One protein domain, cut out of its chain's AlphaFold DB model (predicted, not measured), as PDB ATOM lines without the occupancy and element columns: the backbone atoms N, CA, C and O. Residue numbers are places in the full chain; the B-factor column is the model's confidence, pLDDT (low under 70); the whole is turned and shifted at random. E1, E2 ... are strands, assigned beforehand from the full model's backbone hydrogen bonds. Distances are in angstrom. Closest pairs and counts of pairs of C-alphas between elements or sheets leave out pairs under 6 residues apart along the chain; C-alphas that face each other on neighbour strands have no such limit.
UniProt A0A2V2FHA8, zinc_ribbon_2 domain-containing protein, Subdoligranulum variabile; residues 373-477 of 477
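Overview. This is residues 373 to 477 of the 477 residues of the protein "zinc_ribbon_2 domain-containing protein" of Subdoligranulum variabile (UniProt A0A2V2FHA8). One antiparallel sheet of seven strands is strongly twisted and curled like part of a barrel, left open between its edge strands E2 and E3. A long loop, residues 390 to 408, runs out from the end of E1 and comes back to E2, while the links before and after E5 turn at opposite ends of that longest strand. The 105 printed residues hold seven named strands, E1 to E7 along the chain, in the sheet order E2 E1 E7 E6 E5 E4 E3, and no named helix. The class is all strand, with 52 residues, under half, in named elements. The whole is compact, with a radius of gyration of the C-alphas of 13.2 A and spans of 40 by 40 by 25 A.

Arrangement. Read from Ala 373 on to E1, residues 382 to 389, an inner strand. Its hairpin partner is E2, residues 409 to 412, antiparallel at 132 degrees; look for N 384 and O 410, 2.8 A apart. Next comes E3, residues 420 to 427, which is apart from E2 and bends by 76 degrees at residue 423; residues 416 to 417 pair antiparallel with its residues 420 to 421. Here begins a meander, each strand the antiparallel neighbour of the one before, which runs from E3 through E4, residues 432 to 437, E5, residues 444 to 453, and E6, residues 456 to 462, to E7, residues 468 to 476. Within hydrogen-bond range you find N 426 and O 434 of E3 and E4 at 2.8 A, N 433 and O 448 of E4 and E5 at 2.8 A, N 458 and O 451 of E5 and E6 at 2.8 A, and N 472 and O 459 of E6 and E7 at 2.8 A. E7 is also the antiparallel neighbour of E1, at 144 degrees: C-alphas 386 and 472 face each other at 4.2 A, and N 385 and O 473 are 2.8 A apart.

Along the chain. Find C-alpha 382 at (-46.560, 7.907, -26.215); from there E1 runs 19.8 A to C-alpha 389. E2, from 409 to 412, covers 10.4 A, E3, from 420 to 427, 18.2 A, and E4, from 432 to 437, 16.2 A. E5 begins at C-alpha 444, at (-58.982, 12.599, -7.562), and reaches C-alpha 453 after 28.9 A. E6, from 456 to 462, measures 19.0 A; E7 runs 22.0 A from C-alpha 468 to C-alpha 476 at (-44.280, 3.966, -28.928).

Size, cuts and confidence. The two C-alphas farthest apart, those of Pro 441 and Gly 454, are 40.8 A from each other. The printed part has no cut and ends at Arg 477, the chain's last residue. The link from E1 to E2, 19 residues, is long. The mean pLDDT of the printed part is 82.8; look for values under 70 at residues 401 to 403, 405 to 408, 429 to 430 and 439 to 443.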
ATOM      1  N   ALA A 373     -54.870  23.063 -20.019       71.44
ATOM      2  CA  ALA A 373     -54.622  24.039 -18.951       71.44
ATOM      3  C   ALA A 373     -53.184  23.976 -18.394       71.44
ATOM      4  O   ALA A 373     -52.607  24.994 -18.007       71.44
ATOM      5  N   THR A 374     -52.612  22.771 -18.347       81.56
ATOM      6  CA  THR A 374     -51.246  22.478 -17.888       81.56
ATOM      7  C   THR A 374     -50.764  21.174 -18.553       81.56
ATOM      8  O   THR A 374     -50.858  20.119 -17.924       81.56
ATOM      9  N   PRO A 375     -50.327  21.198 -19.824       83.38
ATOM     10  CA  PRO A 375     -50.009  19.986 -20.579       83.38
ATOM     11  C   PRO A 375     -48.738  19.298 -20.077       83.38
ATOM     12  O   PRO A 375     -47.775  19.950 -19.662       83.38
ATOM     13  N   LEU A 376     -48.708  17.968 -20.185       86.12
ATOM     14  CA  LEU A 376     -47.472  17.195 -20.068       86.12
ATOM     15  C   LEU A 376     -46.495  17.549 -21.203       86.12
ATOM     16  O   LEU A 376     -46.933  17.690 -22.347       86.12
ATOM     17  N   PRO A 377     -45.172  17.613 -20.941       85.88
ATOM     18  CA  PRO A 377     -44.173  17.788 -21.993       85.88
ATOM     19  C   PRO A 377     -44.277  16.695 -23.064       85.88
ATOM     20  O   PRO A 377     -44.391  15.517 -22.728       85.88
ATOM     21  N   THR A 378     -44.132  17.052 -24.343       88.19
ATOM     22  CA  THR A 378     -44.192  16.100 -25.476       88.19
ATOM     23  C   THR A 378     -43.162  14.967 -25.379       88.19
ATOM     24  O   THR A 378     -43.389  13.860 -25.858       88.19
ATOM     25  N   ALA A 379     -42.048  15.183 -24.670       88.06
ATOM     26  CA  ALA A 379     -41.062  14.145 -24.361       88.06
ATOM     27  C   ALA A 379     -41.621  12.968 -23.526       88.06
ATOM     28  O   ALA A 379     -41.050  11.872 -23.574       88.06
ATOM     29  N   CYS A 380     -42.718  13.188 -22.796       89.25
ATOM     30  CA  CYS A 380     -43.436  12.220 -21.961       89.25
ATOM     31  C   CYS A 380     -44.633  11.566 -22.673       89.25
ATOM     32  O   CYS A 380     -45.342  10.773 -22.060       89.25
ATOM     33  N   TRP A 381     -44.897  11.920 -23.932       92.25
ATOM     34  CA  TRP A 381     -46.011  11.354 -24.683       92.25
ATOM     35  C   TRP A 381     -45.646   9.980 -25.254       92.25
ATOM     36  O   TRP A 381     -44.460   9.632 -25.391       92.25
ATOM     37  N   GLY A 382     -46.682   9.195 -25.543       91.25
ATOM     38  CA  GLY A 382     -46.560   7.907 -26.215       91.25
ATOM     39  C   GLY A 382     -47.600   6.873 -25.795       91.25
ATOM     40  O   GLY A 382     -48.516   7.148 -25.018       91.25
ATOM     41  N   SER A 383     -47.416   5.649 -26.285       90.75
ATOM     42  CA  SER A 383     -48.118   4.454 -25.795       90.75
ATOM     43  C   SER A 383     -47.300   3.768 -24.705       90.75
ATOM     44  O   SER A 383     -46.087   3.619 -24.844       90.75
ATOM     45  N   TYR A 384     -47.962   3.336 -23.636       92.12
ATOM     46  CA  TYR A 384     -47.359   2.781 -22.427       92.12
ATOM     47  C   TYR A 384     -47.942   1.405 -22.098       92.12
ATOM     48  O   TYR A 384     -49.161   1.231 -22.097       92.12
ATOM     49  N   THR A 385     -47.068   0.448 -21.779       91.56
ATOM     50  CA  THR A 385     -47.390  -0.961 -21.509       91.56
ATOM     51  C   THR A 385     -46.969  -1.359 -20.097       91.56
ATOM     52  O   THR A 385     -45.824  -1.131 -19.714       91.56
ATOM     53  N   LEU A 386     -47.864  -1.970 -19.317       90.44
ATOM     54  CA  LEU A 386     -47.598  -2.438 -17.951       90.44
ATOM     55  C   LEU A 386     -46.471  -3.478 -17.945       90.44
ATOM     56  O   LEU A 386     -46.561  -4.494 -18.635       90.44
ATOM     57  N   VAL A 387     -45.455  -3.245 -17.116       91.75
ATOM     58  CA  VAL A 387     -44.335  -4.172 -16.891       91.75
ATOM     59  C   VAL A 387     -44.261  -4.677 -15.449       91.75
ATOM     60  O   VAL A 387     -43.872  -5.823 -15.241       91.75
ATOM     61  N   GLU A 388     -44.692  -3.884 -14.460       89.25
ATOM     62  CA  GLU A 388     -44.730  -4.296 -13.048       89.25
ATOM     63  C   GLU A 388     -46.024  -3.829 -12.371       89.25
ATOM     64  O   GLU A 388     -46.408  -2.663 -12.488       89.25
ATOM     65  N   ASP A 389     -46.672  -4.723 -11.618       88.56
ATOM     66  CA  ASP A 389     -47.830  -4.431 -10.763       88.56
ATOM     67  C   ASP A 389     -47.533  -4.887  -9.330       88.56
ATOM     68  O   ASP A 389     -47.674  -6.057  -8.970       88.56
ATOM     69  N   ASN A 390     -47.135  -3.927  -8.498       85.50
ATOM     70  CA  ASN A 390     -46.770  -4.148  -7.100       85.50
ATOM     71  C   ASN A 390     -47.992  -4.187  -6.169       85.50
ATOM     72  O   ASN A 390     -47.846  -4.218  -4.946       85.50
ATOM     73  N   THR A 391     -49.212  -4.162  -6.715       82.50
ATOM     74  CA  THR A 391     -50.450  -4.246  -5.930       82.50
ATOM     75  C   THR A 391     -51.033  -5.658  -5.880       82.50
ATOM     76  O   THR A 391     -51.931  -5.896  -5.068       82.50
ATOM     77  N   ILE A 392     -50.515  -6.593  -6.685       81.44
ATOM     78  CA  ILE A 392     -50.880  -8.015  -6.643       81.44
ATOM     79  C   ILE A 392     -50.372  -8.638  -5.337       81.44
ATOM     80  O   ILE A 392     -49.178  -8.633  -5.048       81.44
ATOM     81  N   ASN A 393     -51.280  -9.197  -4.537       82.19
ATOM     82  CA  ASN A 393     -50.960  -9.969  -3.331       82.19
ATOM     83  C   ASN A 393     -52.133 -10.895  -2.952       82.19
ATOM     84  O   ASN A 393     -53.181 -10.859  -3.589       82.19
ATOM     85  N   GLU A 394     -51.991 -11.707  -1.897       80.00
ATOM     86  CA  GLU A 394     -53.032 -12.658  -1.450       80.00
ATOM     87  C   GLU A 394     -54.398 -12.005  -1.147       80.00
ATOM     88  O   GLU A 394     -55.433 -12.649  -1.297       80.00
ATOM     89  N   LEU A 395     -54.412 -10.730  -0.740       78.81
ATOM     90  CA  LEU A 395     -55.625  -9.958  -0.440       78.81
ATOM     91  C   LEU A 395     -56.137  -9.153  -1.650       78.81
ATOM     92  O   LEU A 395     -57.270  -8.679  -1.629       78.81
ATOM     93  N   ASN A 396     -55.319  -9.002  -2.694       78.56
ATOM     94  CA  ASN A 396     -55.661  -8.344  -3.952       78.56
ATOM     95  C   ASN A 396     -55.090  -9.132  -5.152       78.56
ATOM     96  O   ASN A 396     -54.130  -8.689  -5.786       78.56
ATOM     97  N   PRO A 397     -55.651 -10.308  -5.483       75.62
ATOM     98  CA  PRO A 397     -55.165 -11.129  -6.597       75.62
ATOM     99  C   PRO A 397     -55.440 -10.500  -7.973       75.62
ATOM    100  O   PRO A 397     -54.898 -10.956  -8.975       75.62
ATOM    101  N   SER A 398     -56.288  -9.468  -8.032       73.38
ATOM    102  CA  SER A 398     -56.677  -8.760  -9.258       73.38
ATOM    103  C   SER A 398     -55.705  -7.652  -9.679       73.38
ATOM    104  O   SER A 398     -55.852  -7.125 -10.780       73.38
ATOM    105  N   GLY A 399     -54.735  -7.296  -8.827       77.75
ATOM    106  CA  GLY A 399     -53.750  -6.253  -9.115       77.75
ATOM    107  C   GLY A 399     -54.339  -4.843  -9.178       77.75
ATOM    108  O   GLY A 399     -55.262  -4.497  -8.431       77.75
ATOM    109  N   LEU A 400     -53.771  -4.008 -10.043       70.75
ATOM    110  CA  LEU A 400     -54.127  -2.606 -10.203       70.75
ATOM    111  C   LEU A 400     -55.547  -2.473 -10.754       70.75
ATOM    112  O   LEU A 400     -55.835  -2.827 -11.898       70.75
ATOM    113  N   SER A 401     -56.425  -1.842  -9.978       68.00
ATOM    114  CA  SER A 401     -57.629  -1.213 -10.511       68.00
ATOM    115  C   SER A 401     -57.230   0.041 -11.298       68.00
ATOM    116  O   SER A 401     -57.220   1.151 -10.763       68.00
ATOM    117  N   ASN A 402     -56.840  -0.131 -12.566       64.81
ATOM    118  CA  ASN A 402     -56.358   0.982 -13.375       64.81
ATOM    119  C   ASN A 402     -57.510   1.925 -13.757       64.81
ATOM    120  O   ASN A 402     -58.342   1.617 -14.611       64.81
ATOM    121  N   PHE A 403     -57.541   3.113 -13.149       68.81
ATOM    122  CA  PHE A 403     -58.482   4.159 -13.544       68.81
ATOM    123  C   PHE A 403     -58.212   4.665 -14.975       68.81
ATOM    124  O   PHE A 403     -59.145   5.048 -15.682       68.81
ATOM    125  N   TYR A 404     -56.960   4.587 -15.437       71.50
ATOM    126  CA  TYR A 404     -56.498   5.165 -16.701       71.50
ATOM    127  C   TYR A 404     -56.862   4.370 -17.951       71.50
ATOM    128  O   TYR A 404     -56.691   4.885 -19.046       71.50
ATOM    129  N   GLY A 405     -57.398   3.153 -17.860       63.84
ATOM    130  CA  GLY A 405     -57.748   2.380 -19.056       63.84
ATOM    131  C   GLY A 405     -57.472   0.894 -18.885       63.84
ATOM    132  O   GLY A 405     -57.513   0.410 -17.753       63.84
ATOM    133  N   PRO A 406     -57.202   0.155 -19.977       59.34
ATOM    134  CA  PRO A 406     -56.795  -1.238 -19.885       59.34
ATOM    135  C   PRO A 406     -55.631  -1.383 -18.902       59.34
ATOM    136  O   PRO A 406     -54.675  -0.607 -18.941       59.34
ATOM    137  N   ASN A 407     -55.677  -2.396 -18.035       61.00
ATOM    138  CA  ASN A 407     -54.600  -2.635 -17.069       61.00
ATOM    139  C   ASN A 407     -53.234  -2.816 -17.758       61.00
ATOM    140  O   ASN A 407     -52.214  -2.539 -17.142       61.00
ATOM    141  N   GLN A 408     -53.225  -3.246 -19.026       68.00
ATOM    142  CA  GLN A 408     -52.019  -3.559 -19.789       68.00
ATOM    143  C   GLN A 408     -51.480  -2.417 -20.660       68.00
ATOM    144  O   GLN A 408     -50.267  -2.296 -20.728       68.00
ATOM    145  N   ASN A 409     -52.312  -1.609 -21.333       81.81
ATOM    146  CA  ASN A 409     -51.858  -0.631 -22.340       81.81
ATOM    147  C   ASN A 409     -52.711   0.647 -22.340       81.81
ATOM    148  O   ASN A 409     -53.937   0.545 -22.314       81.81
ATOM    149  N   PHE A 410     -52.091   1.827 -22.452       86.56
ATOM    150  CA  PHE A 410     -52.790   3.104 -22.687       86.56
ATOM    151  C   PHE A 410     -51.884   4.188 -23.311       86.56
ATOM    152  O   PHE A 410     -50.673   4.015 -23.401       86.56
ATOM    153  N   ILE A 411     -52.477   5.307 -23.746       89.69
ATOM    154  CA  ILE A 411     -51.793   6.460 -24.372       89.69
ATOM    155  C   ILE A 411     -51.656   7.618 -23.369       89.69
ATOM    156  O   ILE A 411     -52.584   7.860 -22.602       89.69
ATOM    157  N   ILE A 412     -50.544   8.355 -23.387       90.81
ATOM    158  CA  ILE A 412     -50.349   9.612 -22.640       90.81
ATOM    159  C   ILE A 412     -50.115  10.761 -23.628       90.81
ATOM    160  O   ILE A 412     -49.267  10.636 -24.512       90.81
ATOM    161  N   ASP A 413     -50.831  11.877 -23.456       91.12
ATOM    162  CA  ASP A 413     -50.686  13.102 -24.263       91.12
ATOM    163  C   ASP A 413     -50.989  14.396 -23.458       91.12
ATOM    164  O   ASP A 413     -51.015  14.392 -22.220       91.12
ATOM    165  N   ALA A 414     -51.190  15.523 -24.156       88.94
ATOM    166  CA  ALA A 414     -51.474  16.847 -23.585       88.94
ATOM    167  C   ALA A 414     -52.738  16.918 -22.707       88.94
ATOM    168  O   ALA A 414     -52.855  17.836 -21.897       88.94
ATOM    169  N   PHE A 415     -53.678  15.983 -22.876       87.62
ATOM    170  CA  PHE A 415     -55.017  16.053 -22.284       87.62
ATOM    171  C   PHE A 415     -55.339  14.876 -21.367       87.62
ATOM    172  O   PHE A 415     -56.185  15.010 -20.481       87.62
ATOM    173  N   ARG A 416     -54.710  13.709 -21.581       88.12
ATOM    174  CA  ARG A 416     -55.104  12.464 -20.903       88.12
ATOM    175  C   ARG A 416     -53.957  11.596 -20.411       88.12
ATOM    176  O   ARG A 416     -52.861  11.570 -20.968       88.12
ATOM    177  N   ILE A 417     -54.294  10.790 -19.406       88.81
ATOM    178  CA  ILE A 417     -53.599   9.541 -19.093       88.81
ATOM    179  C   ILE A 417     -54.595   8.415 -19.398       88.81
ATOM    180  O   ILE A 417     -55.543   8.156 -18.654       88.81
ATOM    181  N   GLY A 418     -54.432   7.828 -20.581       86.94
ATOM    182  CA  GLY A 418     -55.314   6.842 -21.194       86.94
ATOM    183  C   GLY A 418     -56.730   7.358 -21.465       86.94
ATOM    184  O   GLY A 418     -56.934   8.230 -22.310       86.94
ATOM    185  N   LYS A 419     -57.721   6.793 -20.768       83.06
ATOM    186  CA  LYS A 419     -59.133   7.204 -20.837       83.06
ATOM    187  C   LYS A 419     -59.482   8.377 -19.917       83.06
ATOM    188  O   LYS A 419     -60.609   8.857 -19.973       83.06
ATOM    189  N   ALA A 420     -58.568   8.796 -19.040       84.38
ATOM    190  CA  ALA A 420     -58.844   9.810 -18.032       84.38
ATOM    191  C   ALA A 420     -58.303  11.188 -18.462       84.38
ATOM    192  O   ALA A 420     -57.077  11.347 -18.524       84.38
ATOM    193  N   PRO A 421     -59.166  12.187 -18.728       86.12
ATOM    194  CA  PRO A 421     -58.720  13.566 -18.896       86.12
ATOM    195  C   PRO A 421     -58.224  14.143 -17.565       86.12
ATOM    196  O   PRO A 421     -58.792  13.848 -16.507       86.12
ATOM    197  N   TYR A 422     -57.190  14.985 -17.617       85.19
ATOM    198  CA  TYR A 422     -56.711  15.744 -16.460       85.19
ATOM    199  C   TYR A 422     -56.912  17.252 -16.644       85.19
ATOM    200  O   TYR A 422     -56.631  17.813 -17.696       85.19
ATOM    201  N   ASN A 423     -57.359  17.922 -15.580       81.69
ATOM    202  CA  ASN A 423     -57.680  19.357 -15.604       81.69
ATOM    203  C   ASN A 423     -56.605  20.230 -14.951       81.69
ATOM    204  O   ASN A 423     -56.594  21.446 -15.124       81.69
ATOM    205  N   GLN A 424     -55.730  19.622 -14.155       83.75
ATOM    206  CA  GLN A 424     -54.635  20.304 -13.483       83.75
ATOM    207  C   GLN A 424     -53.470  19.337 -13.341       83.75
ATOM    208  O   GLN A 424     -53.660  18.211 -12.890       83.75
ATOM    209  N   LEU A 425     -52.273  19.807 -13.664       85.81
ATOM    210  CA  LEU A 425     -51.005  19.110 -13.529       85.81
ATOM    211  C   LEU A 425     -50.066  19.980 -12.682       85.81
ATOM    212  O   LEU A 425     -49.871  21.164 -12.958       85.81
ATOM    213  N   VAL A 426     -49.488  19.397 -11.636       84.88
ATOM    214  CA  VAL A 426     -48.539  20.060 -10.735       84.88
ATOM    215  C   VAL A 426     -47.238  19.270 -10.739       84.88
ATOM    216  O   VAL A 426     -47.179  18.168 -10.197       84.88
ATOM    217  N   GLY A 427     -46.198  19.833 -11.352       79.44
ATOM    218  CA  GLY A 427     -44.840  19.296 -11.277       79.44
ATOM    219  C   GLY A 427     -44.177  19.627  -9.938       79.44
ATOM    220  O   GLY A 427     -44.289  20.750  -9.438       79.44
ATOM    221  N   TYR A 428     -43.472  18.655  -9.366       74.69
ATOM    222  CA  TYR A 428     -42.575  18.836  -8.224       74.69
ATOM    223  C   TYR A 428     -41.110  18.809  -8.691       74.69
ATOM    224  O   TYR A 428     -40.818  18.437  -9.821       74.69
ATOM    225  N   SER A 429     -40.172  19.177  -7.818       55.91
ATOM    226  CA  SER A 429     -38.736  19.324  -8.129       55.91
ATOM    227  C   SER A 429     -37.978  18.043  -8.508       55.91
ATOM    228  O   SER A 429     -36.779  18.121  -8.761       55.91
ATOM    229  N   ASP A 430     -38.645  16.888  -8.507       62.31
ATOM    230  CA  ASP A 430     -38.019  15.559  -8.508       62.31
ATOM    231  C   ASP A 430     -38.609  14.659  -9.620       62.31
ATOM    232  O   ASP A 430     -38.838  13.475  -9.395       62.31
ATOM    233  N   ASP A 431     -38.994  15.243 -10.763       73.94
ATOM    234  CA  ASP A 431     -39.648  14.589 -11.923       73.94
ATOM    235  C   ASP A 431     -40.968  13.833 -11.628       73.94
ATOM    236  O   ASP A 431     -41.558  13.182 -12.496       73.94
ATOM    237  N   ILE A 432     -41.481  13.993 -10.405       84.31
ATOM    238  CA  ILE A 432     -42.805  13.558  -9.961       84.31
ATOM    239  C   ILE A 432     -43.823  14.660 -10.256       84.31
ATOM    240  O   ILE A 432     -43.632  15.827  -9.905       84.31
ATOM    241  N   TRP A 433     -44.952  14.246 -10.804       88.56
ATOM    242  CA  TRP A 433     -46.107  15.057 -11.144       88.56
ATOM    243  C   TRP A 433     -47.322  14.589 -10.339       88.56
ATOM    244  O   TRP A 433     -47.422  13.427  -9.944       88.56
ATOM    245  N   SER A 434     -48.267  15.493 -10.100       87.94
ATOM    246  CA  SER A 434     -49.604  15.143  -9.623       87.94
ATOM    247  C   SER A 434     -50.633  15.716 -10.580       87.94
ATOM    248  O   SER A 434     -50.605  16.919 -10.846       87.94
ATOM    249  N   ALA A 435     -51.520  14.871 -11.101       88.31
ATOM    250  CA  ALA A 435     -52.634  15.315 -11.930       88.31
ATOM    251  C   ALA A 435     -53.967  15.139 -11.203       88.31
ATOM    252  O   ALA A 435     -54.175  14.150 -10.496       88.31
ATOM    253  N   TYR A 436     -54.862  16.106 -11.394       86.44
ATOM    254  CA  TYR A 436     -56.250  16.046 -10.961       86.44
ATOM    255  C   TYR A 436     -57.134  15.554 -12.107       86.44
ATOM    256  O   TYR A 436     -57.254  16.221 -13.139       86.44
ATOM    257  N   PHE A 437     -57.778  14.412 -11.893       83.62
ATOM    258  CA  PHE A 437     -58.719  13.797 -12.824       83.62
ATOM    259  C   PHE A 437     -60.153  14.065 -12.366       83.62
ATOM    260  O   PHE A 437     -60.467  13.911 -11.179       83.62
ATOM    261  N   ILE A 438     -61.045  14.411 -13.298       70.38
ATOM    262  CA  ILE A 438     -62.480  14.455 -12.996       70.38
ATOM    263  C   ILE A 438     -63.003  13.020 -12.948       70.38
ATOM    264  O   ILE A 438     -63.206  12.368 -13.969       70.38
ATOM    265  N   VAL A 439     -63.255  12.544 -11.734       63.44
ATOM    266  CA  VAL A 439     -63.917  11.270 -11.457       63.44
ATOM    267  C   VAL A 439     -65.184  11.578 -10.668       63.44
ATOM    268  O   VAL A 439     -65.073  12.014  -9.520       63.44
ATOM    269  N   PRO A 440     -66.390  11.405 -11.232       51.19
ATOM    270  CA  PRO A 440     -67.615  11.623 -10.473       51.19
ATOM    271  C   PRO A 440     -67.643  10.732  -9.213       51.19
ATOM    272  O   PRO A 440     -67.331   9.544  -9.323       51.19
ATOM    273  N   PRO A 441     -68.015  11.250  -8.024       47.84
ATOM    274  CA  PRO A 441     -68.551  12.592  -7.764       47.84
ATOM    275  C   PRO A 441     -67.534  13.662  -7.304       47.84
ATOM    276  O   PRO A 441     -67.900  14.832  -7.268       47.84
ATOM    277  N   GLU A 442     -66.303  13.303  -6.920       55.75
ATOM    278  CA  GLU A 442     -65.408  14.190  -6.136       55.75
ATOM    279  C   GLU A 442     -64.069  14.545  -6.807       55.75
ATOM    280  O   GLU A 442     -63.354  15.421  -6.320       55.75
ATOM    281  N   GLY A 443     -63.728  13.901  -7.925       67.38
ATOM    282  CA  GLY A 443     -62.399  13.981  -8.529       67.38
ATOM    283  C   GLY A 443     -61.314  13.295  -7.700       67.38
ATOM    284  O   GLY A 443     -61.547  12.798  -6.598       67.38
ATOM    285  N   GLY A 444     -60.102  13.235  -8.245       79.25
ATOM    286  CA  GLY A 444     -58.982  12.599  -7.562       79.25
ATOM    287  C   GLY A 444     -57.636  13.104  -8.049       79.25
ATOM    288  O   GLY A 444     -57.422  13.263  -9.249       79.25
ATOM    289  N   PHE A 445     -56.719  13.325  -7.109       84.75
ATOM    290  CA  PHE A 445     -55.304  13.488  -7.423       84.75
ATOM    291  C   PHE A 445     -54.643  12.120  -7.543       84.75
ATOM    292  O   PHE A 445     -54.902  11.229  -6.732       84.75
ATOM    293  N   SER A 446     -53.739  11.972  -8.504       86.06
ATOM    294  CA  SER A 446     -52.822  10.838  -8.549       86.06
ATOM    295  C   SER A 446     -51.412  11.311  -8.839       86.06
ATOM    296  O   SER A 446     -51.203  12.210  -9.655       86.06
ATOM    297  N   ASN A 447     -50.456  10.699  -8.145       88.62
ATOM    298  CA  ASN A 447     -49.045  11.026  -8.239       88.62
ATOM    299  C   ASN A 447     -48.357  10.008  -9.144       88.62
ATOM    300  O   ASN A 447     -48.504   8.800  -8.949       88.62
ATOM    301  N   PHE A 448     -47.585  10.499 -10.101       91.31
ATOM    302  CA  PHE A 448     -46.833   9.677 -11.039       91.31
ATOM    303  C   PHE A 448     -45.501  10.334 -11.391       91.31
ATOM    304  O   PHE A 448     -45.272  11.501 -11.081       91.31
ATOM    305  N   GLY A 449     -44.604   9.589 -12.018       92.19
ATOM    306  CA  GLY A 449     -43.285  10.065 -12.419       92.19
ATOM    307  C   GLY A 449     -42.862   9.468 -13.747       92.19
ATOM    308  O   GLY A 449     -43.408   8.452 -14.184       92.19
ATOM    309  N   PHE A 450     -41.883  10.109 -14.379       92.56
ATOM    310  CA  PHE A 450     -41.235   9.592 -15.576       92.56
ATOM    311  C   PHE A 450     -39.778   9.266 -15.264       92.56
ATOM    312  O   PHE A 450     -39.001  10.154 -14.922       92.56
ATOM    313  N   VAL A 451     -39.410   7.992 -15.381       92.94
ATOM    314  CA  VAL A 451     -38.075   7.486 -15.035       92.94
ATOM    315  C   VAL A 451     -37.402   6.976 -16.301       92.94
ATOM    316  O   VAL A 451     -37.983   6.174 -17.028       92.94
ATOM    317  N   THR A 452     -36.186   7.443 -16.585       92.94
ATOM    318  CA  THR A 452     -35.389   6.946 -17.720       92.94
ATOM    319  C   THR A 452     -34.349   5.951 -17.218       92.94
ATOM    320  O   THR A 452     -33.530   6.308 -16.370       92.94
ATOM    321  N   GLU A 453     -34.337   4.735 -17.760       93.44
ATOM    322  CA  GLU A 453     -33.282   3.746 -17.509       93.44
ATOM    323  C   GLU A 453     -32.674   3.307 -18.845       93.44
ATOM    324  O   GLU A 453     -33.313   2.646 -19.658       93.44
ATOM    325  N   GLY A 454     -31.423   3.701 -19.099       92.50
ATOM    326  CA  GLY A 454     -30.797   3.482 -20.404       92.50
ATOM    327  C   GLY A 454     -31.489   4.299 -21.499       92.50
ATOM    328  O   GLY A 454     -31.488   5.527 -21.437       92.50
ATOM    329  N   GLU A 455     -32.050   3.616 -22.497       91.12
ATOM    330  CA  GLU A 455     -32.836   4.226 -23.583       91.12
ATOM    331  C   GLU A 455     -34.356   4.177 -23.313       91.12
ATOM    332  O   GLU A 455     -35.129   4.869 -23.982       91.12
ATOM    333  N   ASP A 456     -34.784   3.408 -22.307       95.00
ATOM    334  CA  ASP A 456     -36.187   3.162 -21.987       95.00
ATOM    335  C   ASP A 456     -36.769   4.259 -21.084       95.00
ATOM    336  O   ASP A 456     -36.163   4.678 -20.093       95.00
ATOM    337  N   LEU A 457     -37.988   4.708 -21.411       94.88
ATOM    338  CA  LEU A 457     -38.763   5.637 -20.586       94.88
ATOM    339  C   LEU A 457     -39.920   4.901 -19.916       94.88
ATOM    340  O   LEU A 457     -40.786   4.345 -20.595       94.88
ATOM    341  N   TYR A 458     -39.980   4.987 -18.594       94.06
ATOM    342  CA  TYR A 458     -41.041   4.422 -17.777       94.06
ATOM    343  C   TYR A 458     -41.965   5.508 -17.235       94.06
ATOM    344  O   TYR A 458     -41.527   6.607 -16.905       94.06
ATOM    345  N   PHE A 459     -43.243   5.167 -17.116       93.12
ATOM    346  CA  PHE A 459     -44.247   5.879 -16.337       93.12
ATOM    347  C   PHE A 459     -44.530   5.068 -15.068       93.12
ATOM    348  O   PHE A 459     -44.877   3.887 -15.144       93.12
ATOM    349  N   GLU A 460     -44.370   5.686 -13.904       92.31
ATOM    350  CA  GLU A 460     -44.586   5.061 -12.596       92.31
ATOM    351  C   GLU A 460     -45.746   5.730 -11.865       92.31
ATOM    352  O   GLU A 460     -45.785   6.952 -11.769       92.31
ATOM    353  N   ILE A 461     -46.668   4.943 -11.307       89.94
ATOM    354  CA  ILE A 461     -47.751   5.423 -10.435       89.94
ATOM    355  C   ILE A 461     -47.345   5.185  -8.981       89.94
ATOM    356  O   ILE A 461     -47.026   4.050  -8.619       89.94
ATOM    357  N   TYR A 462     -47.435   6.204  -8.126       87.69
ATOM    358  CA  TYR A 462     -47.075   6.107  -6.707       87.69
ATOM    359  C   TYR A 462     -48.300   6.006  -5.781       87.69
ATOM    360  O   TYR A 462     -49.379   6.518  -6.084       87.69
ATOM    361  N   ASP A 463     -48.133   5.356  -4.626       83.31
ATOM    362  CA  ASP A 463     -49.077   5.443  -3.503       83.31
ATOM    363  C   ASP A 463     -48.825   6.684  -2.617       83.31
ATOM    364  O   ASP A 463     -47.843   7.413  -2.783       83.31
ATOM    365  N   ASP A 464     -49.694   6.914  -1.627       77.00
ATOM    366  CA  ASP A 464     -49.562   8.013  -0.651       77.00
ATOM    367  C   ASP A 464     -48.292   7.926   0.225       77.00
ATOM    368  O   ASP A 464     -47.934   8.888   0.907       77.00
ATOM    369  N   SER A 465     -47.612   6.775   0.235       77.44
ATOM    370  CA  SER A 465     -46.340   6.549   0.932       77.44
ATOM    371  C   SER A 465     -45.117   6.722   0.019       77.44
ATOM    372  O   SER A 465     -43.990   6.676   0.516       77.44
ATOM    373  N   GLY A 466     -45.321   6.955  -1.283       81.19
ATOM    374  CA  GLY A 466     -44.275   7.086  -2.297       81.19
ATOM    375  C   GLY A 466     -43.763   5.764  -2.880       81.19
ATOM    376  O   GLY A 466     -42.736   5.777  -3.551       81.19
ATOM    377  N   ASN A 467     -44.430   4.630  -2.643       85.25
ATOM    378  CA  ASN A 467     -44.053   3.355  -3.262       85.25
ATOM    379  C   ASN A 467     -44.622   3.265  -4.686       85.25
ATOM    380  O   ASN A 467     -45.772   3.645  -4.913       85.25
ATOM    381  N   VAL A 468     -43.860   2.698  -5.629       88.56
ATOM    382  CA  VAL A 468     -44.352   2.379  -6.981       88.56
ATOM    383  C   VAL A 468     -45.445   1.315  -6.876       88.56
ATOM    384  O   VAL A 468     -45.172   0.181  -6.484       88.56
ATOM    385  N   ARG A 469     -46.677   1.664  -7.250       87.56
ATOM    386  CA  ARG A 469     -47.802   0.727  -7.378       87.56
ATOM    387  C   ARG A 469     -47.782  -0.004  -8.712       87.56
ATOM    388  O   ARG A 469     -48.061  -1.196  -8.748       87.56
ATOM    389  N   GLY A 470     -47.483   0.719  -9.787       89.00
ATOM    390  CA  GLY A 470     -47.468   0.198 -11.148       89.00
ATOM    391  C   GLY A 470     -46.437   0.915 -11.997       89.00
ATOM    392  O   GLY A 470     -46.297   2.134 -11.883       89.00
ATOM    393  N   ARG A 471     -45.740   0.156 -12.839       91.75
ATOM    394  CA  ARG A 471     -44.698   0.644 -13.742       91.75
ATOM    395  C   ARG A 471     -45.030   0.244 -15.172       91.75
ATOM    396  O   ARG A 471     -45.355  -0.914 -15.438       91.75
ATOM    397  N   TYR A 472     -44.931   1.203 -16.084       92.88
ATOM    398  CA  TYR A 472     -45.307   1.054 -17.485       92.88
ATOM    399  C   TYR A 472     -44.155   1.512 -18.381       92.88
ATOM    400  O   TYR A 472     -43.667   2.625 -18.221       92.88
ATOM    401  N   LEU A 473     -43.722   0.681 -19.324       94.75
ATOM    402  CA  LEU A 473     -42.705   1.011 -20.324       94.75
ATOM    403  C   LEU A 473     -43.349   1.736 -21.512       94.75
ATOM    404  O   LEU A 473     -44.373   1.274 -22.016       94.75
ATOM    405  N   ARG A 474     -42.747   2.823 -22.007       94.38
ATOM    406  CA  ARG A 474     -43.165   3.436 -23.274       94.38
ATOM    407  C   ARG A 474     -42.783   2.537 -24.452       94.38
ATOM    408  O   ARG A 474     -41.602   2.324 -24.703       94.38
ATOM    409  N   THR A 475     -43.774   2.073 -25.204       92.25
ATOM    410  CA  THR A 475     -43.616   1.169 -26.357       92.25
ATOM    411  C   THR A 475     -43.730   1.866 -27.715       92.25
ATOM    412  O   THR A 475     -43.240   1.335 -28.710       92.25
ATOM    413  N   ALA A 476     -44.305   3.070 -27.767       87.62
ATOM    414  CA  ALA A 476     -44.280   3.966 -28.928       87.62
ATOM    415  C   ALA A 476     -44.260   5.431 -28.460       87.62
ATOM    416  O   ALA A 476     -44.709   5.707 -27.347       87.62
ATOM    417  N   ARG A 477     -43.754   6.352 -29.287       81.19
ATOM    418  CA  ARG A 477     -43.910   7.805 -29.092       81.19
ATOM    419  C   ARG A 477     -45.125   8.316 -29.850       81.19
ATOM    420  O   ARG A 477     -45.380   7.744 -30.929       81.19
TER     421      ARG A 477